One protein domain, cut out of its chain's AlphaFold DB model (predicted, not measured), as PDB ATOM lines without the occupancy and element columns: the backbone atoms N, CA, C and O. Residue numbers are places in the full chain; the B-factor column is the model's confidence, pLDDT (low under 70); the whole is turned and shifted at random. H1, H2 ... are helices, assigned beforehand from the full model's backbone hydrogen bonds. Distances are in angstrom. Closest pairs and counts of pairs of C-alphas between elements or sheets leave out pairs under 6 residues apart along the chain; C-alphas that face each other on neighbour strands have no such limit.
ATOM      1  N   GLY A   2     229.658 156.668 175.774       70.31
ATOM      2  CA  GLY A   2     229.642 158.151 175.803       70.31
ATOM      3  C   GLY A   2     228.340 158.850 175.365       70.31
ATOM      4  O   GLY A   2     228.021 159.921 175.873       70.31
ATOM      5  N   ILE A   3     227.550 158.238 174.475       79.06
ATOM      6  CA  ILE A   3     226.362 158.876 173.866       79.06
ATOM      7  C   ILE A   3     225.226 159.085 174.886       79.06
ATOM      8  O   ILE A   3     224.578 160.130 174.898       79.06
ATOM      9  N   ILE A   4     225.021 158.131 175.799       84.19
ATOM     10  CA  ILE A   4     223.949 158.188 176.811       84.19
ATOM     11  C   ILE A   4     224.208 159.305 177.833       84.19
ATOM     12  O   ILE A   4     223.281 160.001 178.244       84.19
ATOM     13  N   HIS A   5     225.468 159.506 178.233       79.75
ATOM     14  CA  HIS A   5     225.829 160.565 179.177       79.75
ATOM     15  C   HIS A   5     225.648 161.958 178.560       79.75
ATOM     16  O   HIS A   5     225.063 162.831 179.198       79.75
ATOM     17  N   GLN A   6     226.069 162.148 177.304       84.19
ATOM     18  CA  GLN A   6     225.873 163.414 176.592       84.19
ATOM     19  C   GLN A   6     224.390 163.732 176.377       84.19
ATOM     20  O   GLN A   6     223.975 164.869 176.590       84.19
ATOM     21  N   ARG A   7     223.570 162.725 176.039       87.31
ATOM     22  CA  ARG A   7     222.121 162.906 175.876       87.31
ATOM     23  C   ARG A   7     221.452 163.364 177.172       87.31
ATOM     24  O   ARG A   7     220.736 164.358 177.149       87.31
ATOM     25  N   ARG A   8     221.752 162.710 178.302       89.12
ATOM     26  CA  ARG A   8     221.227 163.131 179.616       89.12
ATOM     27  C   ARG A   8     221.697 164.531 180.000       89.12
ATOM     28  O   ARG A   8     220.908 165.327 180.490       89.12
ATOM     29  N   LYS A   9     222.962 164.863 179.725       89.88
ATOM     30  CA  LYS A   9     223.496 166.209 179.972       89.88
ATOM     31  C   LYS A   9     222.745 167.274 179.155       89.88
ATOM     32  O   LYS A   9     222.423 168.334 179.688       89.88
ATOM     33  N   ALA A  10     222.456 167.005 177.884       92.19
ATOM     34  CA  ALA A  10     221.691 167.913 177.031       92.19
ATOM     35  C   ALA A  10     220.233 168.063 177.499       92.19
ATOM     36  O   ALA A  10     219.718 169.176 177.549       92.19
ATOM     37  N   GLU A  11     219.601 166.962 177.904       95.38
ATOM     38  CA  GLU A  11     218.237 166.946 178.439       95.38
ATOM     39  C   GLU A  11     218.119 167.761 179.733       95.38
ATOM     40  O   GLU A  11     217.288 168.663 179.810       95.38
ATOM     41  N   THR A  12     219.014 167.546 180.706       96.12
ATOM     42  CA  THR A  12     219.065 168.361 181.932       96.12
ATOM     43  C   THR A  12     219.260 169.839 181.609       96.12
ATOM     44  O   THR A  12     218.570 170.685 182.172       96.12
ATOM     45  N   ARG A  13     220.159 170.170 180.671       96.94
ATOM     46  CA  ARG A  13     220.364 171.563 180.245       96.94
ATOM     47  C   ARG A  13     219.077 172.166 179.676       96.94
ATOM     48  O   ARG A  13     218.762 173.302 180.011       96.94
ATOM     49  N   SER A  14     218.353 171.419 178.846       97.06
ATOM     50  CA  SER A  14     217.086 171.855 178.251       97.06
ATOM     51  C   SER A  14     216.017 172.120 179.314       97.06
ATOM     52  O   SER A  14     215.410 173.188 179.322       97.06
ATOM     53  N   LEU A  15     215.850 171.198 180.269       98.19
ATOM     54  CA  LEU A  15     214.880 171.332 181.361       98.19
ATOM     55  C   LEU A  15     215.177 172.538 182.262       98.19
ATOM     56  O   LEU A  15     214.264 173.276 182.623       98.19
ATOM     57  N   LEU A  16     216.454 172.779 182.575       98.50
ATOM     58  CA  LEU A  16     216.874 173.955 183.342       98.50
ATOM     59  C   LEU A  16     216.548 175.258 182.602       98.50
ATOM     60  O   LEU A  16     216.032 176.190 183.209       98.50
ATOM     61  N   VAL A  17     216.822 175.327 181.296       98.31
ATOM     62  CA  VAL A  17     216.498 176.508 180.475       98.31
ATOM     63  C   VAL A  17     214.985 176.716 180.406       98.31
ATOM     64  O   VAL A  17     214.532 177.839 180.600       98.31
ATOM     65  N   ALA A  18     214.203 175.655 180.202       98.00
ATOM     66  CA  ALA A  18     212.744 175.733 180.167       98.00
ATOM     67  C   ALA A  18     212.161 176.281 181.481       98.00
ATOM     68  O   ALA A  18     211.388 177.234 181.451       98.00
ATOM     69  N   ALA A  19     212.595 175.753 182.632       98.31
ATOM     70  CA  ALA A  19     212.171 176.263 183.938       98.31
ATOM     71  C   ALA A  19     212.613 177.716 184.172       98.31
ATOM     72  O   ALA A  19     211.886 178.507 184.769       98.31
ATOM     73  N   GLY A  20     213.798 178.089 183.681       98.31
ATOM     74  CA  GLY A  20     214.277 179.461 183.779       98.31
ATOM     75  C   GLY A  20     213.489 180.455 182.942       98.31
ATOM     76  O   GLY A  20     213.354 181.590 183.379       98.31
ATOM     77  N   LEU A  21     212.953 180.062 181.782       98.25
ATOM     78  CA  LEU A  21     212.117 180.958 180.978       98.25
ATOM     79  C   LEU A  21     210.883 181.393 181.773       98.25
ATOM     80  O   LEU A  21     210.630 182.588 181.882       98.25
ATOM     81  N   GLU A  22     210.185 180.440 182.392       97.88
ATOM     82  CA  GLU A  22     209.016 180.714 183.239       97.88
ATOM     83  C   GLU A  22     209.400 181.537 184.476       97.88
ATOM     84  O   GLU A  22     208.849 182.609 184.722       97.88
ATOM     85  N   LEU A  23     210.409 181.088 185.229       98.00
ATOM     86  CA  LEU A  23     210.775 181.733 186.489       98.00
ATOM     87  C   LEU A  23     211.274 183.169 186.290       98.00
ATOM     88  O   LEU A  23     210.934 184.064 187.064       98.00
ATOM     89  N   PHE A  24     212.100 183.403 185.266       97.44
ATOM     90  CA  PHE A  24     212.612 184.741 184.987       97.44
ATOM     91  C   PHE A  24     211.502 185.631 184.422       97.44
ATOM     92  O   PHE A  24     211.473 186.806 184.781       97.44
ATOM     93  N   ALA A  25     210.567 185.094 183.626       96.88
ATOM     94  CA  ALA A  25     209.379 185.823 183.176       96.88
ATOM     95  C   ALA A  25     208.527 186.328 184.346       96.88
ATOM     96  O   ALA A  25     208.084 187.475 184.319       96.88
ATOM     97  N   GLU A  26     208.336 185.486 185.362       96.25
ATOM     98  CA  GLU A  26     207.511 185.782 186.534       96.25
ATOM     99  C   GLU A  26     208.201 186.745 187.509       96.25
ATOM    100  O   GLU A  26     207.598 187.716 187.966       96.25
ATOM    101  N   ARG A  27     209.472 186.490 187.842       95.62
ATOM    102  CA  ARG A  27     210.139 187.161 188.972       95.62
ATOM    103  C   ARG A  27     211.083 188.285 188.590       95.62
ATOM    104  O   ARG A  27     211.458 189.074 189.455       95.62
ATOM    105  N   GLY A  28     211.489 188.368 187.331       94.00
ATOM    106  CA  GLY A  28     212.456 189.365 186.908       94.00
ATOM    107  C   GLY A  28     213.909 188.893 186.978       94.00
ATOM    108  O   GLY A  28     214.287 188.057 187.805       94.00
ATOM    109  N   PHE A  29     214.756 189.496 186.143       91.31
ATOM    110  CA  PHE A  29     216.191 189.194 186.072       91.31
ATOM    111  C   PHE A  29     216.971 189.557 187.329       91.31
ATOM    112  O   PHE A  29     218.003 188.941 187.566       91.31
ATOM    113  N   ASP A  30     216.509 190.503 188.141       90.62
ATOM    114  CA  ASP A  30     217.219 190.900 189.360       90.62
ATOM    115  C   ASP A  30     216.955 189.916 190.508       90.62
ATOM    116  O   ASP A  30     217.880 189.535 191.224       90.62
ATOM    117  N   ILE A  31     215.717 189.428 190.621       95.75
ATOM    118  CA  ILE A  31     215.252 188.635 191.764       95.75
ATOM    119  C   ILE A  31     215.483 187.133 191.552       95.75
ATOM    120  O   ILE A  31     215.923 186.458 192.479       95.75
ATOM    121  N   ALA A  32     215.207 186.597 190.358       97.06
ATOM    122  CA  ALA A  32     215.294 185.156 190.107       97.06
ATOM    123  C   ALA A  32     216.731 184.621 190.257       97.06
ATOM    124  O   ALA A  32     217.696 185.249 189.810       97.06
ATOM    125  N   THR A  33     216.898 183.434 190.834       97.88
ATOM    126  CA  THR A  33     218.218 182.823 191.074       97.88
ATOM    127  C   THR A  33     218.382 181.474 190.377       97.88
ATOM    128  O   THR A  33     217.413 180.791 190.058       97.88
ATOM    129  N   LEU A  34     219.634 181.049 190.164       98.25
ATOM    130  CA  LEU A  34     219.929 179.717 189.618       98.25
ATOM    131  C   LEU A  34     219.456 178.591 190.544       98.25
ATOM    132  O   LEU A  34     218.994 177.556 190.074       98.25
ATOM    133  N   ASP A  35     219.528 178.797 191.854       98.31
ATOM    134  CA  ASP A  35     219.056 177.820 192.832       98.31
ATOM    135  C   ASP A  35     217.549 177.570 192.698       98.31
ATOM    136  O   ASP A  35     217.107 176.422 192.750       98.31
ATOM    137  N   GLU A  36     216.768 178.630 192.490       98.38
ATOM    138  CA  GLU A  36     215.324 178.539 192.265       98.38
ATOM    139  C   GLU A  36     215.000 177.879 190.924       98.38
ATOM    140  O   GLU A  36     214.081 177.067 190.865       98.38
ATOM    141  N   VAL A  37     215.783 178.142 189.867       98.38
ATOM    142  CA  VAL A  37     215.650 177.417 188.588       98.38
ATOM    143  C   VAL A  37     215.887 175.927 188.784       98.38
ATOM    144  O   VAL A  37     215.119 175.110 188.281       98.38
ATOM    145  N   ALA A  38     216.955 175.558 189.499       98.25
ATOM    146  CA  ALA A  38     217.263 174.159 189.765       98.25
ATOM    147  C   ALA A  38     216.101 173.485 190.498       98.25
ATOM    148  O   ALA A  38     215.652 172.424 190.072       98.25
ATOM    149  N   LEU A  39     215.585 174.142 191.540       98.31
ATOM    150  CA  LEU A  39     214.442 173.665 192.309       98.31
ATOM    151  C   LEU A  39     213.192 173.502 191.430       98.31
ATOM    152  O   LEU A  39     212.587 172.434 191.442       98.31
ATOM    153  N   ALA A  40     212.850 174.518 190.634       97.94
ATOM    154  CA  ALA A  40     211.697 174.500 189.731       97.94
ATOM    155  C   ALA A  40     211.805 173.402 188.659       97.94
ATOM    156  O   ALA A  40     210.805 172.803 188.276       97.94
ATOM    157  N   ALA A  41     213.022 173.095 188.207       97.62
ATOM    158  CA  ALA A  41     213.295 172.030 187.248       97.62
ATOM    159  C   ALA A  41     213.430 170.630 187.887       97.62
ATOM    160  O   ALA A  41     213.695 169.664 187.172       97.62
ATOM    161  N   GLY A  42     213.294 170.496 189.214       97.75
ATOM    162  CA  GLY A  42     213.437 169.217 189.923       97.75
ATOM    163  C   GLY A  42     214.885 168.728 190.070       97.75
ATOM    164  O   GLY A  42     215.126 167.530 190.226       97.75
ATOM    165  N   PHE A  43     215.864 169.633 190.021       97.50
ATOM    166  CA  PHE A  43     217.291 169.334 190.140       97.50
ATOM    167  C   PHE A  43     217.920 169.931 191.403       97.50
ATOM    168  O   PHE A  43     217.427 170.867 192.027       97.50
ATOM    169  N   THR A  44     219.081 169.396 191.779       96.44
ATOM    170  CA  THR A  44     219.870 169.941 192.890       96.44
ATOM    171  C   THR A  44     220.571 171.239 192.490       96.44
ATOM    172  O   THR A  44     220.955 171.412 191.332       96.44
ATOM    173  N   LYS A  45     220.862 172.112 193.466       95.81
ATOM    174  CA  LYS A  45     221.690 173.319 193.258       95.81
ATOM    175  C   LYS A  45     223.013 172.987 192.561       95.81
ATOM    176  O   LYS A  45     223.380 173.588 191.562       95.81
ATOM    177  N   GLY A  46     223.705 171.943 193.021       95.19
ATOM    178  CA  GLY A  46     224.957 171.508 192.398       95.19
ATOM    179  C   GLY A  46     224.802 171.083 190.932       95.19
ATOM    180  O   GLY A  46     225.756 171.194 190.167       95.19
ATOM    181  N   ALA A  47     223.624 170.608 190.512       93.69
ATOM    182  CA  ALA A  47     223.381 170.268 189.117       93.69
ATOM    183  C   ALA A  47     223.372 171.511 188.228       93.69
ATOM    184  O   ALA A  47     224.082 171.503 187.228       93.69
ATOM    185  N   ILE A  48     222.665 172.584 188.598       97.50
ATOM    186  CA  ILE A  48     222.609 173.767 187.731       97.50
ATOM    187  C   ILE A  48     223.986 174.405 187.541       97.50
ATOM    188  O   ILE A  48     224.357 174.671 186.402       97.50
ATOM    189  N   TYR A  49     224.801 174.525 188.596       97.12
ATOM    190  CA  TYR A  49     226.137 175.128 188.484       97.12
ATOM    191  C   TYR A  49     227.120 174.295 187.648       97.12
ATOM    192  O   TYR A  49     228.063 174.845 187.085       97.12
ATOM    193  N   ARG A  50     226.882 172.983 187.489       95.62
ATOM    194  CA  ARG A  50     227.646 172.147 186.541       95.62
ATOM    195  C   ARG A  50     227.336 172.466 185.076       95.62
ATOM    196  O   ARG A  50     228.185 172.226 184.219       95.62
ATOM    197  N   HIS A  51     226.132 172.949 184.777       95.81
ATOM    198  CA  HIS A  51     225.726 173.341 183.422       95.81
ATOM    199  C   HIS A  51     225.925 174.836 183.164       95.81
ATOM    200  O   HIS A  51     226.263 175.222 182.048       95.81
ATOM    201  N   PHE A  52     225.729 175.654 184.196       97.56
ATOM    202  CA  PHE A  52     225.730 177.107 184.146       97.56
ATOM    203  C   PHE A  52     226.491 177.650 185.358       97.56
ATOM    204  O   PHE A  52     225.890 177.895 186.405       97.56
ATOM    205  N   PRO A  53     227.818 177.835 185.241       96.75
ATOM    206  CA  PRO A  53     228.654 178.273 186.358       96.75
ATOM    207  C   PRO A  53     228.252 179.635 186.940       96.75
ATOM    208  O   PRO A  53     228.594 179.943 188.076       96.75
ATOM    209  N   SER A  54     227.535 180.461 186.172       96.94
ATOM    210  CA  SER A  54     227.042 181.764 186.620       96.94
ATOM    211  C   SER A  54     225.674 182.107 186.032       96.94
ATOM    212  O   SER A  54     225.294 181.626 184.959       96.94
ATOM    213  N   LYS A  55     224.951 183.020 186.694       95.12
ATOM    214  CA  LYS A  55     223.676 183.559 186.193       95.12
ATOM    215  C   LYS A  55     223.832 184.184 184.803       95.12
ATOM    216  O   LYS A  55     222.959 184.004 183.969       95.12
ATOM    217  N   GLY A  56     224.974 184.814 184.514       93.81
ATOM    218  CA  GLY A  56     225.288 185.332 183.178       93.81
ATOM    219  C   GLY A  56     225.336 184.239 182.103       93.81
ATOM    220  O   GLY A  56     224.704 184.378 181.060       93.81
ATOM    221  N   THR A  57     226.009 183.112 182.374       95.62
ATOM    222  CA  THR A  57     226.035 181.974 181.426       95.62
ATOM    223  C   THR A  57     224.653 181.360 181.199       95.62
ATOM    224  O   THR A  57     224.359 180.890 180.102       95.62
ATOM    225  N   PHE A  58     223.790 181.397 182.215       97.06
ATOM    226  CA  PHE A  58     222.409 180.941 182.103       97.06
ATOM    227  C   PHE A  58     221.530 181.911 181.314       97.06
ATOM    228  O   PHE A  58     220.799 181.484 180.428       97.06
ATOM    229  N   LEU A  59     221.640 183.215 181.584       94.50
ATOM    230  CA  LEU A  59     220.921 184.263 180.858       94.50
ATOM    231  C   LEU A  59     221.239 184.235 179.359       94.50
ATOM    232  O   LEU A  59     220.341 184.443 178.548       94.50
ATOM    233  N   LEU A  60     222.482 183.919 178.979       93.06
ATOM    234  CA  LEU A  60     222.839 183.715 177.574       93.06
ATOM    235  C   LEU A  60     222.057 182.546 176.957       93.06
ATOM    236  O   LEU A  60     221.472 182.697 175.889       93.06
ATOM    237  N   ALA A  61     221.988 181.406 177.648       96.25
ATOM    238  CA  ALA A  61     221.226 180.248 177.182       96.25
ATOM    239  C   ALA A  61     219.710 180.514 177.134       96.25
ATOM    240  O   ALA A  61     219.035 180.052 176.214       96.25
ATOM    241  N   LEU A  62     219.177 181.282 178.090       96.44
ATOM    242  CA  LEU A  62     217.794 181.760 178.050       96.44
ATOM    243  C   LEU A  62     217.553 182.651 176.835       96.44
ATOM    244  O   LEU A  62     216.561 182.463 176.137       96.44
ATOM    245  N   PHE A  63     218.457 183.593 176.560       95.00
ATOM    246  CA  PHE A  63     218.346 184.479 175.406       95.00
ATOM    247  C   PHE A  63     218.412 183.707 174.082       95.00
ATOM    248  O   PHE A  63     217.633 183.987 173.178       95.00
ATOM    249  N   GLU A  64     219.283 182.701 173.968       95.00
ATOM    250  CA  GLU A  64     219.346 181.815 172.795       95.00
ATOM    251  C   GLU A  64     218.015 181.088 172.557       95.00
ATOM    252  O   GLU A  64     217.507 181.073 171.432       95.00
ATOM    253  N   GLN A  65     217.421 180.533 173.618       96.00
ATOM    254  CA  GLN A  65     216.135 179.842 173.534       96.00
ATOM    255  C   GLN A  65     214.983 180.810 173.226       96.00
ATOM    256  O   GLN A  65     214.142 180.520 172.373       96.00
ATOM    257  N   TYR A  66     214.975 181.987 173.855       95.44
ATOM    258  CA  TYR A  66     214.048 183.074 173.544       95.44
ATOM    259  C   TYR A  66     214.147 183.478 172.068       95.44
ATOM    260  O   TYR A  66     213.133 183.553 171.378       95.44
ATOM    261  N   ALA A  67     215.363 183.678 171.557       93.75
ATOM    262  CA  ALA A  67     215.606 184.072 170.176       93.75
ATOM    263  C   ALA A  67     215.165 183.002 169.173       93.75
ATOM    264  O   ALA A  67     214.720 183.331 168.073       93.75
ATOM    265  N   ALA A  68     215.290 181.720 169.522       93.25
ATOM    266  CA  ALA A  68     214.746 180.632 168.714       93.25
ATOM    267  C   ALA A  68     213.213 180.714 168.631       93.25
ATOM    268  O   ALA A  68     212.657 180.647 167.536       93.25
ATOM    269  N   VAL A  69     212.535 180.947 169.758       92.69
ATOM    270  CA  VAL A  69     211.072 181.106 169.795       92.69
ATOM    271  C   VAL A  69     210.607 182.369 169.074       92.69
ATOM    272  O   VAL A  69     209.656 182.313 168.295       92.69
ATOM    273  N   ALA A  70     211.310 183.489 169.253       91.19
ATOM    274  CA  ALA A  70     211.013 184.737 168.559       91.19
ATOM    275  C   ALA A  70     211.038 184.556 167.031       91.19
ATOM    276  O   ALA A  70     210.140 185.050 166.347       91.19
ATOM    277  N   ARG A  71     212.014 183.794 166.515       89.06
ATOM    278  CA  ARG A  71     212.178 183.489 165.083       89.06
ATOM    279  C   ARG A  71     211.238 182.401 164.559       89.06
ATOM    280  O   ARG A  71     210.932 182.403 163.375       89.06
ATOM    281  N   ALA A  72     210.754 181.496 165.408       88.38
ATOM    282  CA  ALA A  72     209.886 180.392 164.991       88.38
ATOM    283  C   ALA A  72     208.461 180.829 164.587       88.38
ATOM    284  O   ALA A  72     207.776 180.096 163.878       88.38
ATOM    285  N   GLY A  73     208.010 182.019 165.002       82.06
ATOM    286  CA  GLY A  73     206.713 182.583 164.606       82.06
ATOM    287  C   GLY A  73     205.621 182.493 165.674       82.06
ATOM    288  O   GLY A  73     205.859 182.076 166.805       82.06
ATOM    289  N   SER A  74     204.409 182.929 165.316       78.31
ATOM    290  CA  SER A  74     203.317 183.198 166.269       78.31
ATOM    291  C   SER A  74     202.908 181.990 167.113       78.31
ATOM    292  O   SER A  74     202.588 182.162 168.281       78.31
ATOM    293  N   GLY A  75     202.962 180.767 166.573       84.00
ATOM    294  CA  GLY A  75     202.671 179.547 167.333       84.00
ATOM    295  C   GLY A  75     203.606 179.352 168.530       84.00
ATOM    296  O   GLY A  75     203.152 179.114 169.644       84.00
ATOM    297  N   ALA A  76     204.913 179.522 168.322       83.19
ATOM    298  CA  ALA A  76     205.910 179.356 169.378       83.19
ATOM    299  C   ALA A  76     205.840 180.476 170.434       83.19
ATOM    300  O   ALA A  76     206.149 180.252 171.603       83.19
ATOM    301  N   ARG A  77     205.406 181.677 170.034       89.12
ATOM    302  CA  ARG A  77     205.310 182.870 170.892       89.12
ATOM    303  C   ARG A  77     204.086 182.890 171.818       89.12
ATOM    304  O   ARG A  77     203.956 183.813 172.614       89.12
ATOM    305  N   GLN A  78     203.222 181.871 171.764       88.06
ATOM    306  CA  GLN A  78     202.079 181.715 172.680       88.06
ATOM    307  C   GLN A  78     202.481 181.268 174.090       88.06
ATOM    308  O   GLN A  78     201.635 181.206 174.980       88.06
ATOM    309  N   ALA A  79     203.755 180.936 174.305       90.69
ATOM    310  CA  ALA A  79     204.227 180.559 175.622       90.69
ATOM    311  C   ALA A  79     204.024 181.715 176.631       90.69
ATOM    312  O   ALA A  79     204.387 182.854 176.311       90.69
ATOM    313  N   PRO A  80     203.495 181.457 177.845       93.19
ATOM    314  CA  PRO A  80     203.175 182.508 178.820       93.19
ATOM    315  C   PRO A  80     204.359 183.418 179.164       93.19
ATOM    316  O   PRO A  80     204.192 184.621 179.369       93.19
ATOM    317  N   TRP A  81     205.572 182.866 179.153       95.12
ATOM    318  CA  TRP A  81     206.810 183.588 179.424       95.12
ATOM    319  C   TRP A  81     207.253 184.549 178.310       95.12
ATOM    320  O   TRP A  81     208.098 185.413 178.557       95.12
ATOM    321  N   PHE A  82     206.730 184.436 177.084       94.31
ATOM    322  CA  PHE A  82     207.294 185.130 175.920       94.31
ATOM    323  C   PHE A  82     207.170 186.655 176.009       94.31
ATOM    324  O   PHE A  82     208.160 187.374 175.835       94.31
ATOM    325  N   ILE A  83     205.969 187.164 176.292       92.31
ATOM    326  CA  ILE A  83     205.725 188.609 176.380       92.31
ATOM    327  C   ILE A  83     206.447 189.226 177.591       92.31
ATOM    328  O   ILE A  83     207.193 190.188 177.380       92.31
ATOM    329  N   PRO A  84     206.335 188.683 178.821       93.69
ATOM    330  CA  PRO A  84     207.081 189.210 179.962       93.69
ATOM    331  C   PRO A  84     208.597 189.223 179.731       93.69
ATOM    332  O   PRO A  84     209.240 190.242 179.986       93.69
ATOM    333  N   LEU A  85     209.178 188.149 179.176       94.88
ATOM    334  CA  LEU A  85     210.613 188.130 178.873       94.88
ATOM    335  C   LEU A  85     211.000 189.111 177.774       94.88
ATOM    336  O   LEU A  85     212.067 189.711 177.863       94.88
ATOM    337  N   THR A  86     210.152 189.318 176.767       93.56
ATOM    338  CA  THR A  86     210.397 190.345 175.743       93.56
ATOM    339  C   THR A  86     210.542 191.722 176.388       93.56
ATOM    340  O   THR A  86     211.493 192.443 176.088       93.56
ATOM    341  N   VAL A  87     209.643 192.069 177.316       91.75
ATOM    342  CA  VAL A  87     209.695 193.344 178.048       91.75
ATOM    343  C   VAL A  87     210.950 193.432 178.914       91.75
ATOM    344  O   VAL A  87     211.624 194.458 178.904       91.75
ATOM    345  N   GLN A  88     211.309 192.361 179.622       92.00
ATOM    346  CA  GLN A  88     212.506 192.350 180.465       92.00
ATOM    347  C   GLN A  88     213.806 192.456 179.664       92.00
ATOM    348  O   GLN A  88     214.674 193.254 180.014       92.00
ATOM    349  N   PHE A  89     213.939 191.710 178.565       92.88
ATOM    350  CA  PHE A  89     215.090 191.839 177.672       92.88
ATOM    351  C   PHE A  89     215.156 193.233 177.052       92.88
ATOM    352  O   PHE A  89     216.242 193.805 176.980       92.88
ATOM    353  N   ALA A  90     214.017 193.808 176.659       91.06
ATOM    354  CA  ALA A  90     213.958 195.176 176.156       91.06
ATOM    355  C   ALA A  90     214.384 196.200 177.222       91.06
ATOM    356  O   ALA A  90     215.175 197.096 176.929       91.06
ATOM    357  N   ALA A  91     213.928 196.045 178.467       89.94
ATOM    358  CA  ALA A  91     214.340 196.896 179.580       89.94
ATOM    359  C   ALA A  91     215.849 196.776 179.840       89.94
ATOM    360  O   ALA A  91     216.541 197.789 179.947       89.94
ATOM    361  N   GLN A  92     216.389 195.556 179.857       87.75
ATOM    362  CA  GLN A  92     217.815 195.322 180.079       87.75
ATOM    363  C   GLN A  92     218.681 195.830 178.914       87.75
ATOM    364  O   GLN A  92     219.765 196.363 179.140       87.75
ATOM    365  N   ALA A  93     218.185 195.752 177.678       90.06
ATOM    366  CA  ALA A  93     218.839 196.303 176.492       90.06
ATOM    367  C   ALA A  93     219.035 197.826 176.565       90.06
ATOM    368  O   ALA A  93     219.931 198.359 175.917       90.06
ATOM    369  N   THR A  94     218.254 198.554 177.369       89.44
ATOM    370  CA  THR A  94     218.521 199.988 177.599       89.44
ATOM    371  C   THR A  94     219.787 200.231 178.423       89.44
ATOM    372  O   THR A  94     220.398 201.290 178.302       89.44
ATOM    373  N   ARG A  95     220.197 199.248 179.236       87.44
ATOM    374  CA  ARG A  95     221.345 199.321 180.153       87.44
ATOM    375  C   ARG A  95     222.595 198.622 179.614       87.44
ATOM    376  O   ARG A  95     223.688 198.894 180.095       87.44
ATOM    377  N   ASP A  96     222.441 197.735 178.632       88.19
ATOM    378  CA  ASP A  96     223.528 196.949 178.045       88.19
ATOM    379  C   ASP A  96     223.554 197.106 176.508       88.19
ATOM    380  O   ASP A  96     222.701 196.544 175.809       88.19
ATOM    381  N   PRO A  97     224.549 197.828 175.950       88.88
ATOM    382  CA  PRO A  97     224.677 198.036 174.507       88.88
ATOM    383  C   PRO A  97     224.857 196.749 173.692       88.88
ATOM    384  O   PRO A  97     224.443 196.695 172.529       88.88
ATOM    385  N   LEU A  98     225.478 195.711 174.261       87.62
ATOM    386  CA  LEU A  98     225.655 194.434 173.575       87.62
ATOM    387  C   LEU A  98     224.318 193.702 173.484       87.62
ATOM    388  O   LEU A  98     223.949 193.227 172.405       87.62
ATOM    389  N   LEU A  99     223.578 193.655 174.594       88.50
ATOM    390  CA  LEU A  99     222.244 193.066 174.618       88.50
ATOM    391  C   LEU A  99     221.288 193.826 173.695       88.50
ATOM    392  O   LEU A  99     220.534 193.183 172.968       88.50
ATOM    393  N   ARG A 100     221.377 195.164 173.634       91.12
ATOM    394  CA  ARG A 100     220.628 195.985 172.665       91.12
ATOM    395  C   ARG A 100     220.846 195.514 171.238       91.12
ATOM    396  O   ARG A 100     219.876 195.231 170.541       91.12
ATOM    397  N   ARG A 101     222.109 195.397 170.811       91.12
ATOM    398  CA  ARG A 101     222.456 194.957 169.450       91.12
ATOM    399  C   ARG A 101     221.937 193.551 169.166       91.12
ATOM    400  O   ARG A 101     221.324 193.325 168.130       91.12
ATOM    401  N   ARG A 102     222.149 192.616 170.097       91.00
ATOM    402  CA  ARG A 102     221.701 191.223 169.951       91.00
ATOM    403  C   ARG A 102     220.185 191.115 169.864       91.00
ATOM    404  O   ARG A 102     219.681 190.412 168.993       91.00
ATOM    405  N   LEU A 103     219.470 191.817 170.739       91.44
ATOM    406  CA  LEU A 103     218.014 191.844 170.739       91.44
ATOM    407  C   LEU A 103     217.493 192.469 169.441       91.44
ATOM    408  O   LEU A 103     216.631 191.884 168.802       91.44
ATOM    409  N   ALA A 104     218.070 193.585 168.993       89.81
ATOM    410  CA  ALA A 104     217.688 194.221 167.737       89.81
ATOM    411  C   ALA A 104     217.819 193.274 166.529       89.81
ATOM    412  O   ALA A 104     216.893 193.192 165.722       89.81
ATOM    413  N   THR A 105     218.911 192.502 166.439       90.25
ATOM    414  CA  THR A 105     219.084 191.469 165.402       90.25
ATOM    415  C   THR A 105     217.982 190.411 165.474       90.25
ATOM    416  O   THR A 105     217.287 190.187 164.488       90.25
ATOM    417  N   VAL A 106     217.762 189.818 166.651       90.56
ATOM    418  CA  VAL A 106     216.745 188.769 166.849       90.56
ATOM    419  C   VAL A 106     215.345 189.259 166.485       90.56
ATOM    420  O   VAL A 106     214.590 188.542 165.834       90.56
ATOM    421  N   LEU A 107     214.997 190.480 166.894       88.44
ATOM    422  CA  LEU A 107     213.689 191.068 166.617       88.44
ATOM    423  C   LEU A 107     213.516 191.437 165.137       88.44
ATOM    424  O   LEU A 107     212.400 191.373 164.634       88.44
ATOM    425  N   SER A 108     214.598 191.796 164.441       84.69
ATOM    426  CA  SER A 108     214.568 192.096 163.001       84.69
ATOM    427  C   SER A 108     214.432 190.831 162.145       84.69
ATOM    428  O   SER A 108     213.881 190.887 161.052       84.69
ATOM    429  N   GLU A 109     214.912 189.693 162.648       85.94
ATOM    430  CA  GLU A 109     214.766 188.373 162.020       85.94
ATOM    431  C   GLU A 109     213.439 187.679 162.373       85.94
ATOM    432  O   GLU A 109     213.121 186.624 161.819       85.94
ATOM    433  N   ALA A 110     212.669 188.222 163.321       81.81
ATOM    434  CA  ALA A 110     211.408 187.628 163.739       81.81
ATOM    435  C   ALA A 110     210.370 187.736 162.603       81.81
ATOM    436  O   ALA A 110     210.134 188.833 162.098       81.81
ATOM    437  N   PRO A 111     209.707 186.633 162.210       77.31
ATOM    438  CA  PRO A 111     208.809 186.637 161.062       77.31
ATOM    439  C   PRO A 111     207.576 187.530 161.279       77.31
ATOM    440  O   PRO A 111     206.919 187.478 162.329       77.31
ATOM    441  N   ASP A 112     207.276 188.310 160.237       70.62
ATOM    442  CA  ASP A 112     206.137 189.219 160.053       70.62
ATOM    443  C   ASP A 112     204.786 188.505 160.263       70.62
ATOM    444  O   ASP A 112     204.592 187.392 159.794       70.62
ATOM    445  N   GLY A 113     203.754 189.039 160.926       59.19
ATOM    446  CA  GLY A 113     203.464 190.390 161.426       59.19
ATOM    447  C   GLY A 113     201.948 190.628 161.621       59.19
ATOM    448  O   GLY A 113     201.555 191.665 162.146       59.19
ATOM    449  N   ALA A 114     201.085 189.683 161.222       64.94
ATOM    450  CA  ALA A 114     199.636 189.797 161.422       64.94
ATOM    451  C   ALA A 114     199.206 189.614 162.889       64.94
ATOM    452  O   ALA A 114     198.134 190.064 163.281       64.94
ATOM    453  N   SER A 115     200.035 188.966 163.708       80.31
ATOM    454  CA  SER A 115     199.736 188.702 165.112       80.31
ATOM    455  C   SER A 115     200.209 189.847 166.022       80.31
ATOM    456  O   SER A 115     201.197 190.523 165.725       80.31
ATOM    457  N   ALA A 116     199.497 190.085 167.129       81.94
ATOM    458  CA  ALA A 116     199.766 191.201 168.045       81.94
ATOM    459  C   ALA A 116     201.185 191.157 168.651       81.94
ATOM    460  O   ALA A 116     201.870 192.175 168.737       81.94
ATOM    461  N   ASP A 117     201.664 189.962 168.992       80.75
ATOM    462  CA  ASP A 117     203.043 189.682 169.402       80.75
ATOM    463  C   ASP A 117     204.052 190.023 168.291       80.75
ATOM    464  O   ASP A 117     205.065 190.660 168.558       80.75
ATOM    465  N   GLY A 118     203.764 189.689 167.030       82.88
ATOM    466  CA  GLY A 118     204.618 190.053 165.895       82.88
ATOM    467  C   GLY A 118     204.728 191.572 165.701       82.88
ATOM    468  O   GLY A 118     205.815 192.092 165.434       82.88
ATOM    469  N   GLN A 119     203.624 192.300 165.891       84.75
ATOM    470  CA  GLN A 119     203.615 193.767 165.835       84.75
ATOM    471  C   GLN A 119     204.445 194.391 166.966       84.75
ATOM    472  O   GLN A 119     205.194 195.339 166.713       84.75
ATOM    473  N   LEU A 120     204.375 193.830 168.181       86.06
ATOM    474  CA  LEU A 120     205.207 194.239 169.317       86.06
ATOM    475  C   LEU A 120     206.702 194.080 169.010       86.06
ATOM    476  O   LEU A 120     207.466 195.030 169.186       86.06
ATOM    477  N   LEU A 121     207.124 192.910 168.518       87.62
ATOM    478  CA  LEU A 121     208.537 192.653 168.201       87.62
ATOM    479  C   LEU A 121     209.056 193.621 167.132       87.62
ATOM    480  O   LEU A 121     210.138 194.188 167.290       87.62
ATOM    481  N   LYS A 122     208.257 193.892 166.091       85.69
ATOM    482  CA  LYS A 122     208.590 194.889 165.062       85.69
ATOM    483  C   LYS A 122     208.722 196.303 165.618       85.69
ATOM    484  O   LYS A 122     209.602 197.048 165.189       85.69
ATOM    485  N   ALA A 123     207.831 196.700 166.524       86.69
ATOM    486  CA  ALA A 123     207.903 198.011 167.160       86.69
ATOM    487  C   ALA A 123     209.198 198.149 167.974       86.69
ATOM    488  O   ALA A 123     209.917 199.135 167.815       86.69
ATOM    489  N   LEU A 124     209.544 197.128 168.762       87.56
ATOM    490  CA  LEU A 124     210.785 197.093 169.539       87.56
ATOM    491  C   LEU A 124     212.037 197.081 168.651       87.56
ATOM    492  O   LEU A 124     212.980 197.816 168.933       87.56
ATOM    493  N   ALA A 125     212.041 196.322 167.549       87.81
ATOM    494  CA  ALA A 125     213.147 196.327 166.590       87.81
ATOM    495  C   ALA A 125     213.443 197.746 166.076       87.81
ATOM    496  O   ALA A 125     214.596 198.168 166.049       87.81
ATOM    497  N   ARG A 126     212.400 198.519 165.734       88.31
ATOM    498  CA  ARG A 126     212.546 199.919 165.299       88.31
ATOM    499  C   ARG A 126     213.129 200.815 166.390       88.31
ATOM    500  O   ARG A 126     214.000 201.620 166.090       88.31
ATOM    501  N   VAL A 127     212.695 200.649 167.641       86.88
ATOM    502  CA  VAL A 127     213.219 201.414 168.792       86.88
ATOM    503  C   VAL A 127     214.705 201.141 169.035       86.88
ATOM    504  O   VAL A 127     215.430 202.037 169.463       86.88
ATOM    505  N   PHE A 128     215.166 199.913 168.789       85.94
ATOM    506  CA  PHE A 128     216.560 199.546 169.033       85.94
ATOM    507  C   PHE A 128     217.502 199.812 167.854       85.94
ATOM    508  O   PHE A 128     218.694 200.022 168.098       85.94
ATOM    509  N   ASN A 129     216.982 199.807 166.622       82.94
ATOM    510  CA  ASN A 129     217.733 200.081 165.390       82.94
ATOM    511  C   ASN A 129     217.825 201.575 165.030       82.94
ATOM    512  O   ASN A 129     218.692 201.933 164.235       82.94
ATOM    513  N   GLY A 130     216.931 202.414 165.566       74.88
ATOM    514  CA  GLY A 130     217.055 203.877 165.534       74.88
ATOM    515  C   GLY A 130     218.022 204.379 166.596       74.88
ATOM    516  O   GLY A 130     218.744 205.347 166.283       74.88
TER     517      GLY A 130
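This is residues 2 to 130 of the 130 residues of the protein "HTH tetR-type domain-containing protein" of Gemmatimonadetes bacterium 13_1_40CM_66_11 (UniProt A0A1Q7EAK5). The long helix H1 crosses H4, with the short helices H2 and H3 grouped at one end of the domain and the three-helix, up-and-down bundle H5, H6 and H7 at the other. H4 runs from the H2 and H3 end to the bundle, and residues 2 to 8 of H1 stick out. The printed part has 129 residues with seven named helices, H1 to H7 in chain order, and no named strand: all helix. It is compact, with a radius of gyration of the C-alphas of 15.2 A, and only just elongated, spanning 44 by 29 by 24 A.

H1, residues 2 to 27, is 37.4 A long and starts at C-alpha 2 (229.642, 158.151, 175.803). H2 is residues 34 to 40 and H3 45 to 51. H4, 55 to 72, is 25.5 A long. H5 is 82 to 93, H6 97 to 108, and H7, 116 to 129, ends at C-alpha 129 (217.733, 200.081, 165.390).

H1, a hub with H6, touches three helices about perpendicular, each with a part alone: H2 with residues 16 to 23 (closest C-alphas Gly 20 and Val 37, 5.4 A; 85 degrees), H4 with 17 to 21 (Val 17 and Leu 62, 5.9 A; 87 degrees) and H5 with 21 to 26 (Ala 25 and Leu 85, 5.0 A; 82 degrees). H2 touches H3, C-alphas of Asp 35 and Lys 45 being 5.2 A apart. H6 touches H4 at a shallow tilt of 19 degrees, the same way, C-alphas of Ala 67 and Val 106 being closest at 5.9 A. H5 and H6, and H6 and H7, form hairpins at steep tilts of 38 and 44 degrees; their closest C-alphas are Ala 93 and Arg 100, 4.2 A, and Ala 104 and Ala 125, 5.1 A. Every O i to N i+4 pair is within hydrogen-bond range in H2, H4, H5, H6 and H7, but 21 of 22 in H1 and 2 of 3 in H3.

The C-alphas of Gly 2 and Gly 130, the two farthest apart, are 48.5 A apart. The printed part has no cut and no long link. Mean pLDDT of the printed part is 90.9; residues 113 to 114 are under 70.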